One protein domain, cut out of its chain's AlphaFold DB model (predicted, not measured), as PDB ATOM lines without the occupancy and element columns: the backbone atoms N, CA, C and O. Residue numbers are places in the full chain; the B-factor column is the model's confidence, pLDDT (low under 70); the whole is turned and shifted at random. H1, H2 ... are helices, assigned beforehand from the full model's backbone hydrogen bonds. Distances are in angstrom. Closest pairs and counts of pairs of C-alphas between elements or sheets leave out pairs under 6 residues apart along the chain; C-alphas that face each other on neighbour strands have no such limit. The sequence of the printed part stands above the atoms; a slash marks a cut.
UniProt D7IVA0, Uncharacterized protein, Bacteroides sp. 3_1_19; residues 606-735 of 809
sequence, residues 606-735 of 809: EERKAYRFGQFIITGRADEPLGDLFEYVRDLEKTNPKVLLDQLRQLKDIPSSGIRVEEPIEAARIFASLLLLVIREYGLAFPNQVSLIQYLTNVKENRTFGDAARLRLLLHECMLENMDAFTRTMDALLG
ATOM      1  N   GLU A 606    -114.225  -4.340  12.104       50.72
ATOM      2  CA  GLU A 606    -115.312  -4.505  11.131       50.72
ATOM      3  C   GLU A 606    -114.948  -3.943   9.752       50.72
ATOM      4  O   GLU A 606    -115.132  -4.632   8.753       50.72
ATOM      5  N   GLU A 607    -114.336  -2.756   9.681       50.12
ATOM      6  CA  GLU A 607    -113.841  -2.203   8.411       50.12
ATOM      7  C   GLU A 607    -112.690  -3.036   7.835       50.12
ATOM      8  O   GLU A 607    -112.644  -3.272   6.629       50.12
ATOM      9  N   ARG A 608    -111.796  -3.567   8.685       56.25
ATOM     10  CA  ARG A 608    -110.730  -4.483   8.249       56.25
ATOM     11  C   ARG A 608    -111.297  -5.810   7.745       56.25
ATOM     12  O   ARG A 608    -110.830  -6.301   6.720       56.25
ATOM     13  N   LYS A 609    -112.302  -6.389   8.412       62.94
ATOM     14  CA  LYS A 609    -112.997  -7.602   7.941       62.94
ATOM     15  C   LYS A 609    -113.763  -7.344   6.641       62.94
ATOM     16  O   LYS A 609    -113.660  -8.157   5.726       62.94
ATOM     17  N   ALA A 610    -114.434  -6.198   6.515       62.03
ATOM     18  CA  ALA A 610    -115.132  -5.785   5.298       62.03
ATOM     19  C   ALA A 610    -114.163  -5.577   4.125       62.03
ATOM     20  O   ALA A 610    -114.395  -6.084   3.032       62.03
ATOM     21  N   TYR A 611    -113.036  -4.897   4.350       59.59
ATOM     22  CA  TYR A 611    -111.999  -4.704   3.336       59.59
ATOM     23  C   TYR A 611    -111.383  -6.037   2.887       59.59
ATOM     24  O   TYR A 611    -111.250  -6.290   1.690       59.59
ATOM     25  N   ARG A 612    -111.059  -6.926   3.836       65.19
ATOM     26  CA  ARG A 612    -110.531  -8.271   3.550       65.19
ATOM     27  C   ARG A 612    -111.522  -9.125   2.770       65.19
ATOM     28  O   ARG A 612    -111.126  -9.830   1.846       65.19
ATOM     29  N   PHE A 613    -112.799  -9.048   3.127       73.75
ATOM     30  CA  PHE A 613    -113.869  -9.732   2.416       73.75
ATOM     31  C   PHE A 613    -114.000  -9.227   0.974       73.75
ATOM     32  O   PHE A 613    -114.024 -10.040   0.050       73.75
ATOM     33  N   GLY A 614    -113.968  -7.907   0.766       65.00
ATOM     34  CA  GLY A 614    -113.950  -7.299  -0.566       65.00
ATOM     35  C   GLY A 614    -112.752  -7.759  -1.401       65.00
ATOM     36  O   GLY A 614    -112.923  -8.233  -2.522       65.00
ATOM     37  N   GLN A 615    -111.541  -7.738  -0.837       64.75
ATOM     38  CA  GLN A 615    -110.339  -8.236  -1.521       64.75
ATOM     39  C   GLN A 615    -110.429  -9.727  -1.863       64.75
ATOM     40  O   GLN A 615    -110.070 -10.117  -2.975       64.75
ATOM     41  N   PHE A 616    -110.959 -10.564  -0.968       74.69
ATOM     42  CA  PHE A 616    -111.169 -11.988  -1.236       74.69
ATOM     43  C   PHE A 616    -112.185 -12.221  -2.366       74.69
ATOM     44  O   PHE A 616    -111.945 -13.045  -3.249       74.69
ATOM     45  N   ILE A 617    -113.284 -11.462  -2.400       71.00
ATOM     46  CA  ILE A 617    -114.277 -11.525  -3.484       71.00
ATOM     47  C   ILE A 617    -113.649 -11.147  -4.835       71.00
ATOM     48  O   ILE A 617    -113.894 -11.813  -5.845       71.00
ATOM     49  N   ILE A 618    -112.834 -10.089  -4.856       63.03
ATOM     50  CA  ILE A 618    -112.208  -9.538  -6.066       63.03
ATOM     51  C   ILE A 618    -111.075 -10.437  -6.568       63.03
ATOM     52  O   ILE A 618    -110.978 -10.723  -7.761       63.03
ATOM     53  N   THR A 619    -110.216 -10.924  -5.676       63.69
ATOM     54  CA  THR A 619    -108.964 -11.601  -6.052       63.69
ATOM     55  C   THR A 619    -109.051 -13.120  -5.942       63.69
ATOM     56  O   THR A 619    -108.462 -13.828  -6.755       63.69
ATOM     57  N   GLY A 620    -109.860 -13.656  -5.024       60.44
ATOM     58  CA  GLY A 620    -109.929 -15.092  -4.713       60.44
ATOM     59  C   GLY A 620    -108.757 -15.599  -3.884       60.44
ATOM     60  O   GLY A 620    -108.609 -16.812  -3.735       60.44
ATOM     61  N   ARG A 621    -107.926 -14.683  -3.378       59.62
ATOM     62  CA  ARG A 621    -106.815 -14.961  -2.473       59.62
ATOM     63  C   ARG A 621    -107.093 -14.322  -1.121       59.62
ATOM     64  O   ARG A 621    -107.773 -13.298  -1.044       59.62
ATOM     65  N   ALA A 622    -106.570 -14.935  -0.072       58.34
ATOM     66  CA  ALA A 622    -106.559 -14.369   1.262       58.34
ATOM     67  C   ALA A 622    -105.152 -14.521   1.839       58.34
ATOM     68  O   ALA A 622    -104.578 -15.603   1.782       58.34
ATOM     69  N   ASP A 623    -104.612 -13.441   2.401       48.88
ATOM     70  CA  ASP A 623    -103.270 -13.424   3.003       48.88
ATOM     71  C   ASP A 623    -103.229 -14.091   4.403       48.88
ATOM     72  O   ASP A 623    -102.190 -14.132   5.057       48.88
ATOM     73  N   GLU A 624    -104.365 -14.617   4.876       56.28
ATOM     74  CA  GLU A 624    -104.604 -15.207   6.202       56.28
ATOM     75  C   GLU A 624    -105.697 -16.308   6.111       56.28
ATOM     76  O   GLU A 624    -106.457 -16.308   5.137       56.28
ATOM     77  N   PRO A 625    -105.840 -17.205   7.114       63.91
ATOM     78  CA  PRO A 625    -106.759 -18.349   7.061       63.91
ATOM     79  C   PRO A 625    -108.226 -17.948   6.835       63.91
ATOM     80  O   PRO A 625    -108.762 -17.084   7.534       63.91
ATOM     81  N   LEU A 626    -108.919 -18.623   5.913       70.06
ATOM     82  CA  LEU A 626    -110.301 -18.278   5.539       70.06
ATOM     83  C   LEU A 626    -111.363 -18.577   6.615       70.06
ATOM     84  O   LEU A 626    -112.504 -18.132   6.480       70.06
ATOM     85  N   GLY A 627    -111.008 -19.284   7.692       69.06
ATOM     86  CA  GLY A 627    -111.931 -19.621   8.784       69.06
ATOM     87  C   GLY A 627    -112.538 -18.393   9.475       69.06
ATOM     88  O   GLY A 627    -113.753 -18.329   9.655       69.06
ATOM     89  N   ASP A 628    -111.725 -17.376   9.772       69.81
ATOM     90  CA  ASP A 628    -112.196 -16.140  10.421       69.81
ATOM     91  C   ASP A 628    -113.107 -15.311   9.494       69.81
ATOM     92  O   ASP A 628    -114.057 -14.662   9.938       69.81
ATOM     93  N   LEU A 629    -112.850 -15.370   8.182       73.50
ATOM     94  CA  LEU A 629    -113.673 -14.753   7.137       73.50
ATOM     95  C   LEU A 629    -115.018 -15.469   6.972       73.50
ATOM     96  O   LEU A 629    -116.040 -14.813   6.776       73.50
ATOM     97  N   PHE A 630    -115.042 -16.797   7.086       78.38
ATOM     98  CA  PHE A 630    -116.284 -17.564   7.064       78.38
ATOM     99  C   PHE A 630    -117.174 -17.242   8.273       78.38
ATOM    100  O   PHE A 630    -118.372 -17.008   8.097       78.38
ATOM    101  N   GLU A 631    -116.603 -17.163   9.478       77.31
ATOM    102  CA  GLU A 631    -117.345 -16.767  10.684       77.31
ATOM    103  C   GLU A 631    -117.921 -15.348  10.541       77.31
ATOM    104  O   GLU A 631    -119.101 -15.136  10.815       77.31
ATOM    105  N   TYR A 632    -117.143 -14.408   9.989       77.44
ATOM    106  CA  TYR A 632    -117.609 -13.055   9.671       77.44
ATOM    107  C   TYR A 632    -118.797 -13.034   8.693       77.44
ATOM    108  O   TYR A 632    -119.813 -12.388   8.959       77.44
ATOM    109  N   VAL A 633    -118.713 -13.776   7.581       80.12
ATOM    110  CA  VAL A 633    -119.804 -13.878   6.594       80.12
ATOM    111  C   VAL A 633    -121.049 -14.505   7.216       80.12
ATOM    112  O   VAL A 633    -122.158 -14.027   6.984       80.12
ATOM    113  N   ARG A 634    -120.886 -15.545   8.040       79.06
ATOM    114  CA  ARG A 634    -121.994 -16.223   8.722       79.06
ATOM    115  C   ARG A 634    -122.692 -15.309   9.734       79.06
ATOM    116  O   ARG A 634    -123.915 -15.368   9.872       79.06
ATOM    117  N   ASP A 635    -121.934 -14.479  10.439       77.19
ATOM    118  CA  ASP A 635    -122.476 -13.533  11.410       77.19
ATOM    119  C   ASP A 635    -123.207 -12.378  10.704       77.19
ATOM    120  O   ASP A 635    -124.322 -12.024  11.103       77.19
ATOM    121  N   LEU A 636    -122.667 -11.858   9.593       76.94
ATOM    122  CA  LEU A 636    -123.343 -10.854   8.762       76.94
ATOM    123  C   LEU A 636    -124.586 -11.391   8.045       76.94
ATOM    124  O   LEU A 636    -125.585 -10.682   7.961       76.94
ATOM    125  N   GLU A 637    -124.582 -12.645   7.586       77.94
ATOM    126  CA  GLU A 637    -125.756 -13.292   6.981       77.94
ATOM    127  C   GLU A 637    -126.958 -13.303   7.944       77.94
ATOM    128  O   GLU A 637    -128.105 -13.190   7.506       77.94
ATOM    129  N   LYS A 638    -126.698 -13.412   9.257       76.00
ATOM    130  CA  LYS A 638    -127.723 -13.397  10.313       76.00
ATOM    131  C   LYS A 638    -128.102 -11.992  10.775       76.00
ATOM    132  O   LYS A 638    -129.261 -11.768  11.114       76.00
ATOM    133  N   THR A 639    -127.135 -11.081  10.857       76.19
ATOM    134  CA  THR A 639    -127.313  -9.776  11.513       76.19
ATOM    135  C   THR A 639    -127.592  -8.638  10.535       76.19
ATOM    136  O   THR A 639    -128.458  -7.809  10.811       76.19
ATOM    137  N   ASN A 640    -126.896  -8.585   9.393       72.38
ATOM    138  CA  ASN A 640    -127.028  -7.512   8.407       72.38
ATOM    139  C   ASN A 640    -126.617  -7.960   6.981       72.38
ATOM    140  O   ASN A 640    -125.545  -7.591   6.489       72.38
ATOM    141  N   PRO A 641    -127.476  -8.718   6.270       74.56
ATOM    142  CA  PRO A 641    -127.150  -9.278   4.955       74.56
ATOM    143  C   PRO A 641    -126.945  -8.223   3.855       74.56
ATOM    144  O   PRO A 641    -126.315  -8.512   2.840       74.56
ATOM    145  N   LYS A 642    -127.434  -6.987   4.048       71.31
ATOM    146  CA  LYS A 642    -127.289  -5.894   3.071       71.31
ATOM    147  C   LYS A 642    -125.826  -5.528   2.817       71.31
ATOM    148  O   LYS A 642    -125.462  -5.289   1.673       71.31
ATOM    149  N   VAL A 643    -124.984  -5.576   3.850       72.50
ATOM    150  CA  VAL A 643    -123.545  -5.273   3.744       72.50
ATOM    151  C   VAL A 643    -122.838  -6.259   2.810       72.50
ATOM    152  O   VAL A 643    -122.019  -5.856   1.987       72.50
ATOM    153  N   LEU A 644    -123.199  -7.545   2.885       76.25
ATOM    154  CA  LEU A 644    -122.664  -8.575   1.991       76.25
ATOM    155  C   LEU A 644    -123.114  -8.340   0.542       76.25
ATOM    156  O   LEU A 644    -122.311  -8.468  -0.378       76.25
ATOM    157  N   LEU A 645    -124.378  -7.959   0.332       73.38
ATOM    158  CA  LEU A 645    -124.913  -7.657  -0.999       73.38
ATOM    159  C   LEU A 645    -124.259  -6.420  -1.632       73.38
ATOM    160  O   LEU A 645    -123.964  -6.442  -2.826       73.38
ATOM    161  N   ASP A 646    -124.002  -5.367  -0.854       69.56
ATOM    162  CA  ASP A 646    -123.333  -4.154  -1.339       69.56
ATOM    163  C   ASP A 646    -121.875  -4.429  -1.738       69.56
ATOM    164  O   ASP A 646    -121.419  -3.959  -2.779       69.56
ATOM    165  N   GLN A 647    -121.163  -5.265  -0.974       69.94
ATOM    166  CA  GLN A 647    -119.810  -5.727  -1.311       69.94
ATOM    167  C   GLN A 647    -119.792  -6.583  -2.589       69.94
ATOM    168  O   GLN A 647    -118.914  -6.418  -3.434       69.94
ATOM    169  N   LEU A 648    -120.791  -7.449  -2.790       72.38
ATOM    170  CA  LEU A 648    -120.901  -8.287  -3.992       72.38
ATOM    171  C   LEU A 648    -121.119  -7.487  -5.281       72.38
ATOM    172  O   LEU A 648    -120.746  -7.964  -6.352       72.38
ATOM    173  N   ARG A 649    -121.676  -6.270  -5.218       67.00
ATOM    174  CA  ARG A 649    -121.862  -5.417  -6.411       67.00
ATOM    175  C   ARG A 649    -120.546  -5.062  -7.101       67.00
ATOM    176  O   ARG A 649    -120.551  -4.879  -8.313       67.00
ATOM    177  N   GLN A 650    -119.434  -5.060  -6.364       63.22
ATOM    178  CA  GLN A 650    -118.088  -4.821  -6.897       63.22
ATOM    179  C   GLN A 650    -117.649  -5.893  -7.915       63.22
ATOM    180  O   GLN A 650    -116.743  -5.657  -8.709       63.22
ATOM    181  N   LEU A 651    -118.306  -7.062  -7.946       60.59
ATOM    182  CA  LEU A 651    -118.037  -8.119  -8.926       60.59
ATOM    183  C   LEU A 651    -118.486  -7.778 -10.355       60.59
ATOM    184  O   LEU A 651    -117.976  -8.397 -11.291       60.59
ATOM    185  N   LYS A 652    -119.408  -6.818 -10.545       60.81
ATOM    186  CA  LYS A 652    -119.918  -6.439 -11.879       60.81
ATOM    187  C   LYS A 652    -118.821  -5.867 -12.789       60.81
ATOM    188  O   LYS A 652    -118.898  -6.035 -14.003       60.81
ATOM    189  N   ASP A 653    -117.783  -5.270 -12.206       56.31
ATOM    190  CA  ASP A 653    -116.734  -4.544 -12.935       56.31
ATOM    191  C   ASP A 653    -115.480  -5.393 -13.234       56.31
ATOM    192  O   ASP A 653    -114.492  -4.885 -13.768       56.31
ATOM    193  N   ILE A 654    -115.492  -6.693 -12.906       57.59
ATOM    194  CA  ILE A 654    -114.308  -7.564 -12.987       57.59
ATOM    195  C   ILE A 654    -114.436  -8.559 -14.154       57.59
ATOM    196  O   ILE A 654    -115.428  -9.288 -14.224       57.59
ATOM    197  N   PRO A 655    -113.439  -8.653 -15.061       54.25
ATOM    198  CA  PRO A 655    -113.444  -9.625 -16.155       54.25
ATOM    199  C   PRO A 655    -113.291 -11.072 -15.652       54.25
ATOM    200  O   PRO A 655    -112.495 -11.364 -14.763       54.25
ATOM    201  N   SER A 656    -114.016 -12.005 -16.276       54.09
ATOM    202  CA  SER A 656    -114.132 -13.424 -15.883       54.09
ATOM    203  C   SER A 656    -112.871 -14.283 -16.105       54.09
ATOM    204  O   SER A 656    -112.883 -15.494 -15.872       54.09
ATOM    205  N   SER A 657    -111.763 -13.695 -16.566       42.81
ATOM    206  CA  SER A 657    -110.561 -14.428 -16.959       42.81
ATOM    207  C   SER A 657    -109.672 -14.797 -15.763       42.81
ATOM    208  O   SER A 657    -108.893 -13.980 -15.281       42.81
ATOM    209  N   GLY A 658    -109.722 -16.070 -15.361       52.25
ATOM    210  CA  GLY A 658    -108.587 -16.777 -14.751       52.25
ATOM    211  C   GLY A 658    -108.373 -16.568 -13.252       52.25
ATOM    212  O   GLY A 658    -107.317 -16.106 -12.827       52.25
ATOM    213  N   ILE A 659    -109.334 -16.986 -12.436       47.91
ATOM    214  CA  ILE A 659    -109.206 -16.965 -10.978       47.91
ATOM    215  C   ILE A 659    -108.599 -18.284 -10.476       47.91
ATOM    216  O   ILE A 659    -109.182 -19.353 -10.652       47.91
ATOM    217  N   ARG A 660    -107.451 -18.210  -9.792       52.75
ATOM    218  CA  ARG A 660    -106.966 -19.281  -8.904       52.75
ATOM    219  C   ARG A 660    -107.553 -19.053  -7.513       52.75
ATOM    220  O   ARG A 660    -107.457 -17.939  -7.009       52.75
ATOM    221  N   VAL A 661    -108.135 -20.091  -6.918       56.62
ATOM    222  CA  VAL A 661    -108.633 -20.057  -5.536       56.62
ATOM    223  C   VAL A 661    -107.642 -20.804  -4.649       56.62
ATOM    224  O   VAL A 661    -107.364 -21.978  -4.893       56.62
ATOM    225  N   GLU A 662    -107.089 -20.118  -3.654       52.03
ATOM    226  CA  GLU A 662    -106.300 -20.733  -2.579       52.03
ATOM    227  C   GLU A 662    -107.251 -21.163  -1.439       52.03
ATOM    228  O   GLU A 662    -108.320 -20.580  -1.279       52.03
ATOM    229  N   GLU A 663    -106.915 -22.234  -0.706       57.88
ATOM    230  CA  GLU A 663    -107.767 -22.864   0.335       57.88
ATOM    231  C   GLU A 663    -109.180 -23.304  -0.147       57.88
ATOM    232  O   GLU A 663    -110.205 -22.769   0.283       57.88
ATOM    233  N   PRO A 664    -109.284 -24.337  -1.014       62.19
ATOM    234  CA  PRO A 664    -110.506 -24.647  -1.767       62.19
ATOM    235  C   PRO A 664    -111.722 -25.020  -0.908       62.19
ATOM    236  O   PRO A 664    -112.850 -24.830  -1.351       62.19
ATOM    237  N   ILE A 665    -111.523 -25.544   0.305       70.25
ATOM    238  CA  ILE A 665    -112.625 -25.998   1.166       70.25
ATOM    239  C   ILE A 665    -113.337 -24.801   1.807       70.25
ATOM    240  O   ILE A 665    -114.541 -24.638   1.621       70.25
ATOM    241  N   GLU A 666    -112.613 -23.933   2.517       75.81
ATOM    242  CA  GLU A 666    -113.213 -22.762   3.172       75.81
ATOM    243  C   GLU A 666    -113.693 -21.722   2.155       75.81
ATOM    244  O   GLU A 666    -114.782 -21.162   2.299       75.81
ATOM    245  N   ALA A 667    -112.968 -21.548   1.045       76.56
ATOM    246  CA  ALA A 667    -113.427 -20.710  -0.056       76.56
ATOM    247  C   ALA A 667    -114.760 -21.208  -0.644       76.56
ATOM    248  O   ALA A 667    -115.678 -20.415  -0.865       76.56
ATOM    249  N   ALA A 668    -114.909 -22.524  -0.851       80.12
ATOM    250  CA  ALA A 668    -116.162 -23.100  -1.332       80.12
ATOM    251  C   ALA A 668    -117.321 -22.868  -0.351       80.12
ATOM    252  O   ALA A 668    -118.436 -22.584  -0.787       80.12
ATOM    253  N   ARG A 669    -117.068 -22.934   0.963       83.75
ATOM    254  CA  ARG A 669    -118.076 -22.670   2.007       83.75
ATOM    255  C   ARG A 669    -118.541 -21.217   2.014       83.75
ATOM    256  O   ARG A 669    -119.745 -20.963   2.124       83.75
ATOM    257  N   ILE A 670    -117.616 -20.272   1.853       84.50
ATOM    258  CA  ILE A 670    -117.932 -18.844   1.722       84.50
ATOM    259  C   ILE A 670    -118.769 -18.599   0.458       84.50
ATOM    260  O   ILE A 670    -119.865 -18.049   0.557       84.50
ATOM    261  N   PHE A 671    -118.327 -19.063  -0.717       86.69
ATOM    262  CA  PHE A 671    -119.074 -18.854  -1.967       86.69
ATOM    263  C   PHE A 671    -120.442 -19.540  -1.966       86.69
ATOM    264  O   PHE A 671    -121.414 -18.957  -2.444       86.69
ATOM    265  N   ALA A 672    -120.555 -20.734  -1.379       85.62
ATOM    266  CA  ALA A 672    -121.841 -21.400  -1.213       85.62
ATOM    267  C   ALA A 672    -122.801 -20.593  -0.325       85.62
ATOM    268  O   ALA A 672    -123.991 -20.506  -0.628       85.62
ATOM    269  N   SER A 673    -122.289 -19.959   0.736       87.38
ATOM    270  CA  SER A 673    -123.092 -19.115   1.631       87.38
ATOM    271  C   SER A 673    -123.596 -17.854   0.925       87.38
ATOM    272  O   SER A 673    -124.764 -17.497   1.060       87.38
ATOM    273  N   LEU A 674    -122.747 -17.222   0.110       86.81
ATOM    274  CA  LEU A 674    -123.108 -16.039  -0.675       86.81
ATOM    275  C   LEU A 674    -124.099 -16.367  -1.796       86.81
ATOM    276  O   LEU A 674    -125.052 -15.624  -1.999       86.81
ATOM    277  N   LEU A 675    -123.939 -17.502  -2.482       85.69
ATOM    278  CA  LEU A 675    -124.897 -17.963  -3.490       85.69
ATOM    279  C   LEU A 675    -126.273 -18.257  -2.885       85.69
ATOM    280  O   LEU A 675    -127.283 -17.844  -3.451       85.69
ATOM    281  N   LEU A 676    -126.330 -18.923  -1.727       84.81
ATOM    282  CA  LEU A 676    -127.590 -19.151  -1.010       84.81
ATOM    283  C   LEU A 676    -128.258 -17.832  -0.602       84.81
ATOM    284  O   LEU A 676    -129.475 -17.702  -0.743       84.81
ATOM    285  N   LEU A 677    -127.471 -16.850  -0.146       82.25
ATOM    286  CA  LEU A 677    -127.957 -15.509   0.170       82.25
ATOM    287  C   LEU A 677    -128.541 -14.822  -1.072       82.25
ATOM    288  O   LEU A 677    -129.676 -14.362  -1.036       82.25
ATOM    289  N   VAL A 678    -127.811 -14.799  -2.187       76.81
ATOM    290  CA  VAL A 678    -128.245 -14.148  -3.433       76.81
ATOM    291  C   VAL A 678    -129.497 -14.818  -4.009       76.81
ATOM    292  O   VAL A 678    -130.447 -14.123  -4.359       76.81
ATOM    293  N   ILE A 679    -129.560 -16.154  -4.040       76.38
ATOM    294  CA  ILE A 679    -130.752 -16.890  -4.501       76.38
ATOM    295  C   ILE A 679    -131.976 -16.533  -3.647       76.38
ATOM    296  O   ILE A 679    -133.065 -16.346  -4.190       76.38
ATOM    297  N   ARG A 680    -131.799 -16.416  -2.323       77.62
ATOM    298  CA  ARG A 680    -132.877 -16.069  -1.388       77.62
ATOM    299  C   ARG A 680    -133.340 -14.620  -1.543       77.62
ATOM    300  O   ARG A 680    -134.539 -14.390  -1.637       77.62
ATOM    301  N   GLU A 681    -132.415 -13.662  -1.546       73.19
ATOM    302  CA  GLU A 681    -132.731 -12.226  -1.511       73.19
ATOM    303  C   GLU A 681    -133.228 -11.696  -2.865       73.19
ATOM    304  O   GLU A 681    -134.125 -10.858  -2.897       73.19
ATOM    305  N   TYR A 682    -132.702 -12.206  -3.985       64.38
ATOM    306  CA  TYR A 682    -133.150 -11.817  -5.330       64.38
ATOM    307  C   TYR A 682    -134.301 -12.679  -5.869       64.38
ATOM    308  O   TYR A 682    -134.787 -12.427  -6.968       64.38
ATOM    309  N   GLY A 683    -134.748 -13.699  -5.123       64.88
ATOM    310  CA  GLY A 683    -135.873 -14.550  -5.521       64.88
ATOM    311  C   GLY A 683    -135.658 -15.281  -6.852       64.88
ATOM    312  O   GLY A 683    -136.602 -15.453  -7.620       64.88
ATOM    313  N   LEU A 684    -134.417 -15.681  -7.148       67.44
ATOM    314  CA  LEU A 684    -134.055 -16.283  -8.433       67.44
ATOM    315  C   LEU A 684    -134.730 -17.649  -8.605       67.44
ATOM    316  O   LEU A 684    -134.680 -18.485  -7.703       67.44
ATOM    317  N   ALA A 685    -135.313 -17.892  -9.781       62.56
ATOM    318  CA  ALA A 685    -135.928 -19.164 -10.149       62.56
ATOM    319  C   ALA A 685    -135.282 -19.711 -11.425       62.56
ATOM    320  O   ALA A 685    -135.195 -19.009 -12.429       62.56
ATOM    321  N   PHE A 686    -134.823 -20.963 -11.394       70.69
ATOM    322  CA  PHE A 686    -134.160 -21.615 -12.527       70.69
ATOM    323  C   PHE A 686    -134.313 -23.147 -12.470       70.69
ATOM    324  O   PHE A 686    -134.594 -23.708 -11.403       70.69
ATOM    325  N   PRO A 687    -134.152 -23.859 -13.605       62.53
ATOM    326  CA  PRO A 687    -134.173 -25.323 -13.629       62.53
ATOM    327  C   PRO A 687    -133.158 -25.912 -12.639       62.53
ATOM    328  O   PRO A 687    -132.087 -25.355 -12.450       62.53
ATOM    329  N   ASN A 688    -133.471 -27.037 -11.990       68.88
ATOM    330  CA  ASN A 688    -132.598 -27.687 -10.995       68.88
ATOM    331  C   ASN A 688    -132.283 -26.865  -9.724       68.88
ATOM    332  O   ASN A 688    -131.418 -27.269  -8.945       68.88
ATOM    333  N   GLN A 689    -133.017 -25.780  -9.439       77.19
ATOM    334  CA  GLN A 689    -132.821 -24.951  -8.240       77.19
ATOM    335  C   GLN A 689    -132.810 -25.751  -6.928       77.19
ATOM    336  O   GLN A 689    -131.966 -25.504  -6.073       77.19
ATOM    337  N   VAL A 690    -133.695 -26.743  -6.771       78.88
ATOM    338  CA  VAL A 690    -133.726 -27.605  -5.571       78.88
ATOM    339  C   VAL A 690    -132.413 -28.379  -5.409       78.88
ATOM    340  O   VAL A 690    -131.852 -28.426  -4.316       78.88
ATOM    341  N   SER A 691    -131.887 -28.938  -6.503       78.38
ATOM    342  CA  SER A 691    -130.620 -29.674  -6.510       78.38
ATOM    343  C   SER A 691    -129.427 -28.760  -6.236       78.38
ATOM    344  O   SER A 691    -128.536 -29.140  -5.477       78.38
ATOM    345  N   LEU A 692    -129.426 -27.541  -6.791       83.00
ATOM    346  CA  LEU A 692    -128.379 -26.558  -6.518       83.00
ATOM    347  C   LEU A 692    -128.416 -26.101  -5.054       83.00
ATOM    348  O   LEU A 692    -127.384 -26.126  -4.395       83.00
ATOM    349  N   ILE A 693    -129.585 -25.745  -4.514       84.00
ATOM    350  CA  ILE A 693    -129.727 -25.346  -3.103       84.00
ATOM    351  C   ILE A 693    -129.254 -26.474  -2.181       84.00
ATOM    352  O   ILE A 693    -128.516 -26.215  -1.228       84.00
ATOM    353  N   GLN A 694    -129.613 -27.726  -2.477       83.31
ATOM    354  CA  GLN A 694    -129.159 -28.879  -1.702       83.31
ATOM    355  C   GLN A 694    -127.634 -29.054  -1.767       83.31
ATOM    356  O   GLN A 694    -127.001 -29.282  -0.734       83.31
ATOM    357  N   TYR A 695    -127.036 -28.919  -2.955       83.50
ATOM    358  CA  TYR A 695    -125.585 -28.970  -3.139       83.50
ATOM    359  C   TYR A 695    -124.877 -27.849  -2.365       83.50
ATOM    360  O   TYR A 695    -123.980 -28.127  -1.572       83.50
ATOM    361  N   LEU A 696    -125.322 -26.599  -2.518       86.94
ATOM    362  CA  LEU A 696    -124.752 -25.439  -1.828       86.94
ATOM    363  C   LEU A 696    -124.876 -25.566  -0.305       86.94
ATOM    364  O   LEU A 696    -123.932 -25.256   0.415       86.94
ATOM    365  N   THR A 697    -126.004 -26.080   0.191       87.56
ATOM    366  CA  THR A 697    -126.207 -26.329   1.627       87.56
ATOM    367  C   THR A 697    -125.225 -27.377   2.143       87.56
ATOM    368  O   THR A 697    -124.605 -27.188   3.187       87.56
ATOM    369  N   ASN A 698    -125.019 -28.464   1.395       80.25
ATOM    370  CA  ASN A 698    -124.063 -29.500   1.773       80.25
ATOM    371  C   ASN A 698    -122.609 -29.001   1.725       80.25
ATOM    372  O   ASN A 698    -121.823 -29.372   2.595       80.25
ATOM    373  N   VAL A 699    -122.254 -28.141   0.764       82.12
ATOM    374  CA  VAL A 699    -120.931 -27.502   0.701       82.12
ATOM    375  C   VAL A 699    -120.736 -26.535   1.871       82.12
ATOM    376  O   VAL A 699    -119.729 -26.640   2.560       82.12
ATOM    377  N   LYS A 700    -121.707 -25.655   2.163       86.50
ATOM    378  CA  LYS A 700    -121.669 -24.699   3.291       86.50
ATOM    379  C   LYS A 700    -121.435 -25.391   4.640       86.50
ATOM    380  O   LYS A 700    -120.570 -24.977   5.415       86.50
ATOM    381  N   GLU A 701    -122.165 -26.478   4.884       85.31
ATOM    382  CA  GLU A 701    -122.079 -27.304   6.096       85.31
ATOM    383  C   GLU A 701    -120.880 -28.272   6.096       85.31
ATOM    384  O   GLU A 701    -120.772 -29.122   6.981       85.31
ATOM    385  N   ASN A 702    -119.990 -28.175   5.100       80.69
ATOM    386  CA  ASN A 702    -118.816 -29.030   4.919       80.69
ATOM    387  C   ASN A 702    -119.140 -30.543   4.886       80.69
ATOM    388  O   ASN A 702    -118.357 -31.381   5.330       80.69
ATOM    389  N   ARG A 703    -120.322 -30.906   4.370       70.75
ATOM    390  CA  ARG A 703    -120.789 -32.296   4.199       70.75
ATOM    391  C   ARG A 703    -120.370 -32.894   2.854       70.75
ATOM    392  O   ARG A 703    -120.365 -34.113   2.708       70.75
ATOM    393  N   THR A 704    -120.043 -32.052   1.873       74.69
ATOM    394  CA  THR A 704    -119.583 -32.443   0.530       74.69
ATOM    395  C   THR A 704    -118.513 -31.483   0.019       74.69
ATOM    396  O   THR A 704    -118.557 -30.296   0.328       74.69
ATOM    397  N   PHE A 705    -117.591 -31.974  -0.814       70.88
ATOM    398  CA  PHE A 705    -116.556 -31.141  -1.434       70.88
ATOM    399  C   PHE A 705    -117.157 -30.166  -2.462       70.88
ATOM    400  O   PHE A 705    -117.961 -30.568  -3.307       70.88
ATOM    401  N   GLY A 706    -116.758 -28.894  -2.393       73.50
ATOM    402  CA  GLY A 706    -117.200 -27.838  -3.303       73.50
ATOM    403  C   GLY A 706    -116.097 -27.396  -4.261       73.50
ATOM    404  O   GLY A 706    -114.960 -27.186  -3.845       73.50
ATOM    405  N   ASP A 707    -116.427 -27.215  -5.540       78.38
ATOM    406  CA  ASP A 707    -115.516 -26.582  -6.501       78.38
ATOM    407  C   ASP A 707    -115.583 -25.058  -6.333       78.38
ATOM    408  O   ASP A 707    -116.452 -24.388  -6.895       78.38
ATOM    409  N   ALA A 708    -114.675 -24.506  -5.526       75.44
ATOM    410  CA  ALA A 708    -114.659 -23.080  -5.204       75.44
ATOM    411  C   ALA A 708    -114.534 -22.176  -6.444       75.44
ATOM    412  O   ALA A 708    -115.105 -21.086  -6.464       75.44
ATOM    413  N   ALA A 709    -113.835 -22.625  -7.494       75.06
ATOM    414  CA  ALA A 709    -113.671 -21.849  -8.719       75.06
ATOM    415  C   ALA A 709    -114.988 -21.768  -9.501       75.06
ATOM    416  O   ALA A 709    -115.395 -20.681  -9.916       75.06
ATOM    417  N   ARG A 710    -115.698 -22.895  -9.647       78.12
ATOM    418  CA  ARG A 710    -117.020 -22.920 -10.298       78.12
ATOM    419  C   ARG A 710    -118.100 -22.223  -9.476       78.12
ATOM    420  O   ARG A 710    -118.962 -21.572 -10.054       78.12
ATOM    421  N   LEU A 711    -118.043 -22.307  -8.146       82.69
ATOM    422  CA  LEU A 711    -118.961 -21.584  -7.258       82.69
ATOM    423  C   LEU A 711    -118.767 -20.068  -7.350       82.69
ATOM    424  O   LEU A 711    -119.742 -19.326  -7.423       82.69
ATOM    425  N   ARG A 712    -117.518 -19.597  -7.412       80.75
ATOM    426  CA  ARG A 712    -117.244 -18.178  -7.646       80.75
ATOM    427  C   ARG A 712    -117.703 -17.727  -9.033       80.75
ATOM    428  O   ARG A 712    -118.255 -16.637  -9.151       80.75
ATOM    429  N   LEU A 713    -117.505 -18.554 -10.061       79.31
ATOM    430  CA  LEU A 713    -117.980 -18.258 -11.413       79.31
ATOM    431  C   LEU A 713    -119.510 -18.148 -11.459       79.31
ATOM    432  O   LEU A 713    -120.019 -17.166 -11.982       79.31
ATOM    433  N   LEU A 714    -120.231 -19.078 -10.825       80.56
ATOM    434  CA  LEU A 714    -121.689 -18.998 -10.679       80.56
ATOM    435  C   LEU A 714    -122.133 -17.710  -9.985       80.56
ATOM    436  O   LEU A 714    -123.100 -17.084 -10.407       80.56
ATOM    437  N   LEU A 715    -121.432 -17.307  -8.924       80.44
ATOM    438  CA  LEU A 715    -121.728 -16.068  -8.208       80.44
ATOM    439  C   LEU A 715    -121.496 -14.841  -9.101       80.44
ATOM    440  O   LEU A 715    -122.321 -13.937  -9.116       80.44
ATOM    441  N   HIS A 716    -120.416 -14.830  -9.882       77.44
ATOM    442  CA  HIS A 716    -120.106 -13.760 -10.834       77.44
ATOM    443  C   HIS A 716    -121.131 -13.673 -11.971       77.44
ATOM    444  O   HIS A 716    -121.652 -12.596 -12.239       77.44
ATOM    445  N   GLU A 717    -121.491 -14.803 -12.583       77.88
ATOM    446  CA  GLU A 717    -122.506 -14.889 -13.643       77.88
ATOM    447  C   GLU A 717    -123.893 -14.466 -13.147       77.88
ATOM    448  O   GLU A 717    -124.629 -13.796 -13.870       77.88
ATOM    449  N   CYS A 718    -124.214 -14.803 -11.893       75.62
ATOM    450  CA  CYS A 718    -125.417 -14.347 -11.209       75.62
ATOM    451  C   CYS A 718    -125.414 -12.821 -11.028       75.62
ATOM    452  O   CYS A 718    -126.394 -12.157 -11.358       75.62
ATOM    453  N   MET A 719    -124.290 -12.242 -10.587       74.62
ATOM    454  CA  MET A 719    -124.154 -10.787 -10.456       74.62
ATOM    455  C   MET A 719    -124.156 -10.062 -11.812       74.62
ATOM    456  O   MET A 719    -124.594  -8.920 -11.868       74.62
ATOM    457  N   LEU A 720    -123.710 -10.694 -12.902       69.19
ATOM    458  CA  LEU A 720    -123.779 -10.153 -14.268       69.19
ATOM    459  C   LEU A 720    -125.152 -10.323 -14.941       69.19
ATOM    460  O   LEU A 720    -125.305  -9.917 -16.091       69.19
ATOM    461  N   GLU A 721    -126.125 -10.938 -14.263       71.19
ATOM    462  CA  GLU A 721    -127.463 -11.234 -14.803       71.19
ATOM    463  C   GLU A 721    -127.415 -12.101 -16.087       71.19
ATOM    464  O   GLU A 721    -128.347 -12.130 -16.890       71.19
ATOM    465  N   ASN A 722    -126.330 -12.867 -16.279       73.00
ATOM    466  CA  ASN A 722    -126.130 -13.737 -17.438       73.00
ATOM    467  C   ASN A 722    -126.638 -15.155 -17.145       73.00
ATOM    468  O   ASN A 722    -125.863 -16.083 -16.894       73.00
ATOM    469  N   MET A 723    -127.962 -15.321 -17.182       74.06
ATOM    470  CA  MET A 723    -128.622 -16.579 -16.815       74.06
ATOM    471  C   MET A 723    -128.274 -17.756 -17.737       74.06
ATOM    472  O   MET A 723    -128.277 -18.904 -17.290       74.06
ATOM    473  N   ASP A 724    -127.911 -17.500 -18.994       72.31
ATOM    474  CA  ASP A 724    -127.457 -18.542 -19.918       72.31
ATOM    475  C   ASP A 724    -126.083 -19.098 -19.524       72.31
ATOM    476  O   ASP A 724    -125.849 -20.306 -19.607       72.31
ATOM    477  N   ALA A 725    -125.160 -18.229 -19.098       75.38
ATOM    478  CA  ALA A 725    -123.865 -18.645 -18.567       75.38
ATOM    479  C   ALA A 725    -124.029 -19.355 -17.218       75.38
ATOM    480  O   ALA A 725    -123.558 -20.483 -17.075       75.38
ATOM    481  N   PHE A 726    -124.835 -18.773 -16.324       78.38
ATOM    482  CA  PHE A 726    -125.185 -19.354 -15.029       78.38
ATOM    483  C   PHE A 726    -125.739 -20.777 -15.167       78.38
ATOM    484  O   PHE A 726    -125.294 -21.692 -14.477       78.38
ATOM    485  N   THR A 727    -126.668 -20.993 -16.103       76.38
ATOM    486  CA  THR A 727    -127.277 -22.311 -16.332       76.38
ATOM    487  C   THR A 727    -126.238 -23.318 -16.828       76.38
ATOM    488  O   THR A 727    -126.173 -24.427 -16.307       76.38
ATOM    489  N   ARG A 728    -125.347 -22.929 -17.756       76.38
ATOM    490  CA  ARG A 728    -124.257 -23.805 -18.230       76.38
ATOM    491  C   ARG A 728    -123.280 -24.171 -17.115       76.38
ATOM    492  O   ARG A 728    -122.879 -25.331 -17.023       76.38
ATOM    493  N   THR A 729    -122.896 -23.212 -16.278       79.44
ATOM    494  CA  THR A 729    -121.962 -23.446 -15.170       79.44
ATOM    495  C   THR A 729    -122.609 -24.287 -14.071       79.44
ATOM    496  O   THR A 729    -121.965 -25.183 -13.524       79.44
ATOM    497  N   MET A 730    -123.899 -24.076 -13.800       82.88
ATOM    498  CA  MET A 730    -124.691 -24.868 -12.857       82.88
ATOM    499  C   MET A 730    -124.825 -26.311 -13.342       82.88
ATOM    500  O   MET A 730    -124.575 -27.242 -12.578       82.88
ATOM    501  N   ASP A 731    -125.161 -26.508 -14.613       76.75
ATOM    502  CA  ASP A 731    -125.288 -27.831 -15.216       76.75
ATOM    503  C   ASP A 731    -123.938 -28.570 -15.252       76.75
ATOM    504  O   ASP A 731    -123.872 -29.763 -14.952       76.75
ATOM    505  N   ALA A 732    -122.830 -27.859 -15.489       75.12
ATOM    506  CA  ALA A 732    -121.479 -28.415 -15.382       75.12
ATOM    507  C   ALA A 732    -121.071 -28.776 -13.939       75.12
ATOM    508  O   ALA A 732    -120.263 -29.687 -13.733       75.12
ATOM    509  N   LEU A 733    -121.607 -28.069 -12.941       78.00
ATOM    510  CA  LEU A 733    -121.362 -28.303 -11.516       78.00
ATOM    511  C   LEU A 733    -122.213 -29.464 -10.968       78.00
ATOM    512  O   LEU A 733    -121.720 -30.244 -10.158       78.00
ATOM    513  N   LEU A 734    -123.452 -29.617 -11.447       74.38
ATOM    514  CA  LEU A 734    -124.375 -30.693 -11.060       74.38
ATOM    515  C   LEU A 734    -124.264 -31.950 -11.945       74.38
ATOM    516  O   LEU A 734    -124.791 -33.000 -11.580       74.38
ATOM    517  N   GLY A 735    -123.583 -31.866 -13.092       62.47
ATOM    518  CA  GLY A 735    -123.440 -32.966 -14.052       62.47
ATOM    519  C   GLY A 735    -124.684 -33.216 -14.920       62.47
ATOM    520  O   GLY A 735    -124.868 -34.328 -15.415       62.47
TER     521      GLY A 735
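This is residues 606 to 735 of the 809 residues of an uncharacterized protein of Bacteroides sp. 3_1_19 (UniProt D7IVA0). Four helices, H2, H4, H6 and H7, stand side by side in a row with H4, the longest, in the core; H3 crosses one face of the row with H1 beside it, and H5 packs on H4 from the other face. The 130 printed residues hold seven named helices, H1 to H7, and no named strand: the class is all helix. The whole is compact, with a radius of gyration of the C-alphas of 13.5 A and spans of 38 by 32 by 28 A.

Start at H4, residues 664 to 681. H2, residues 626 to 639, touches it at Phe 630 and Ile 670, closest C-alphas 5.7 A apart, at a shallow tilt of 16 degrees, the same way. H6, residues 708 to 719, touches H4 at Ala 708 and Ala 668, 4.2 A, at 24 degrees, also shallow and the same way. H7, residues 723 to 734, forms a hairpin with H6, closest at Phe 726 and Glu 717, 5.4 A. H5, residues 689 to 700, forms a hairpin with H4, touching its residues 668 to 676 alone, closest at Lys 700 and Arg 669, 4.3 A. H3, residues 641 to 653, touches H6 about perpendicular, 89 degrees, with residues 648 to 652 alone, closest at Lys 652 and Met 719, 6.2 A. H1, residues 606 to 619, touches H3 with residues 614 to 618 alone, closest at Gly 614 and Gln 647, 6.1 A. Every O i to N i+4 pair is within hydrogen-bond range in H1, H2, H4, H5, H6 and H7; in H3, 5 of 9 are.

Find C-alpha 664 at (-110.506, -24.647, -1.767); H4 runs 25.5 A from there. H1 begins at (-115.312, -4.505, 11.131); H7 ends at (-124.375, -30.693, -11.060).

The C-alphas of Glu 607 and Gly 735 are farthest apart, 39.3 A. The printed part has no cut, and no link is long. Mean pLDDT of the printed part is 71.8, with residues 649 to 664 among those under 70.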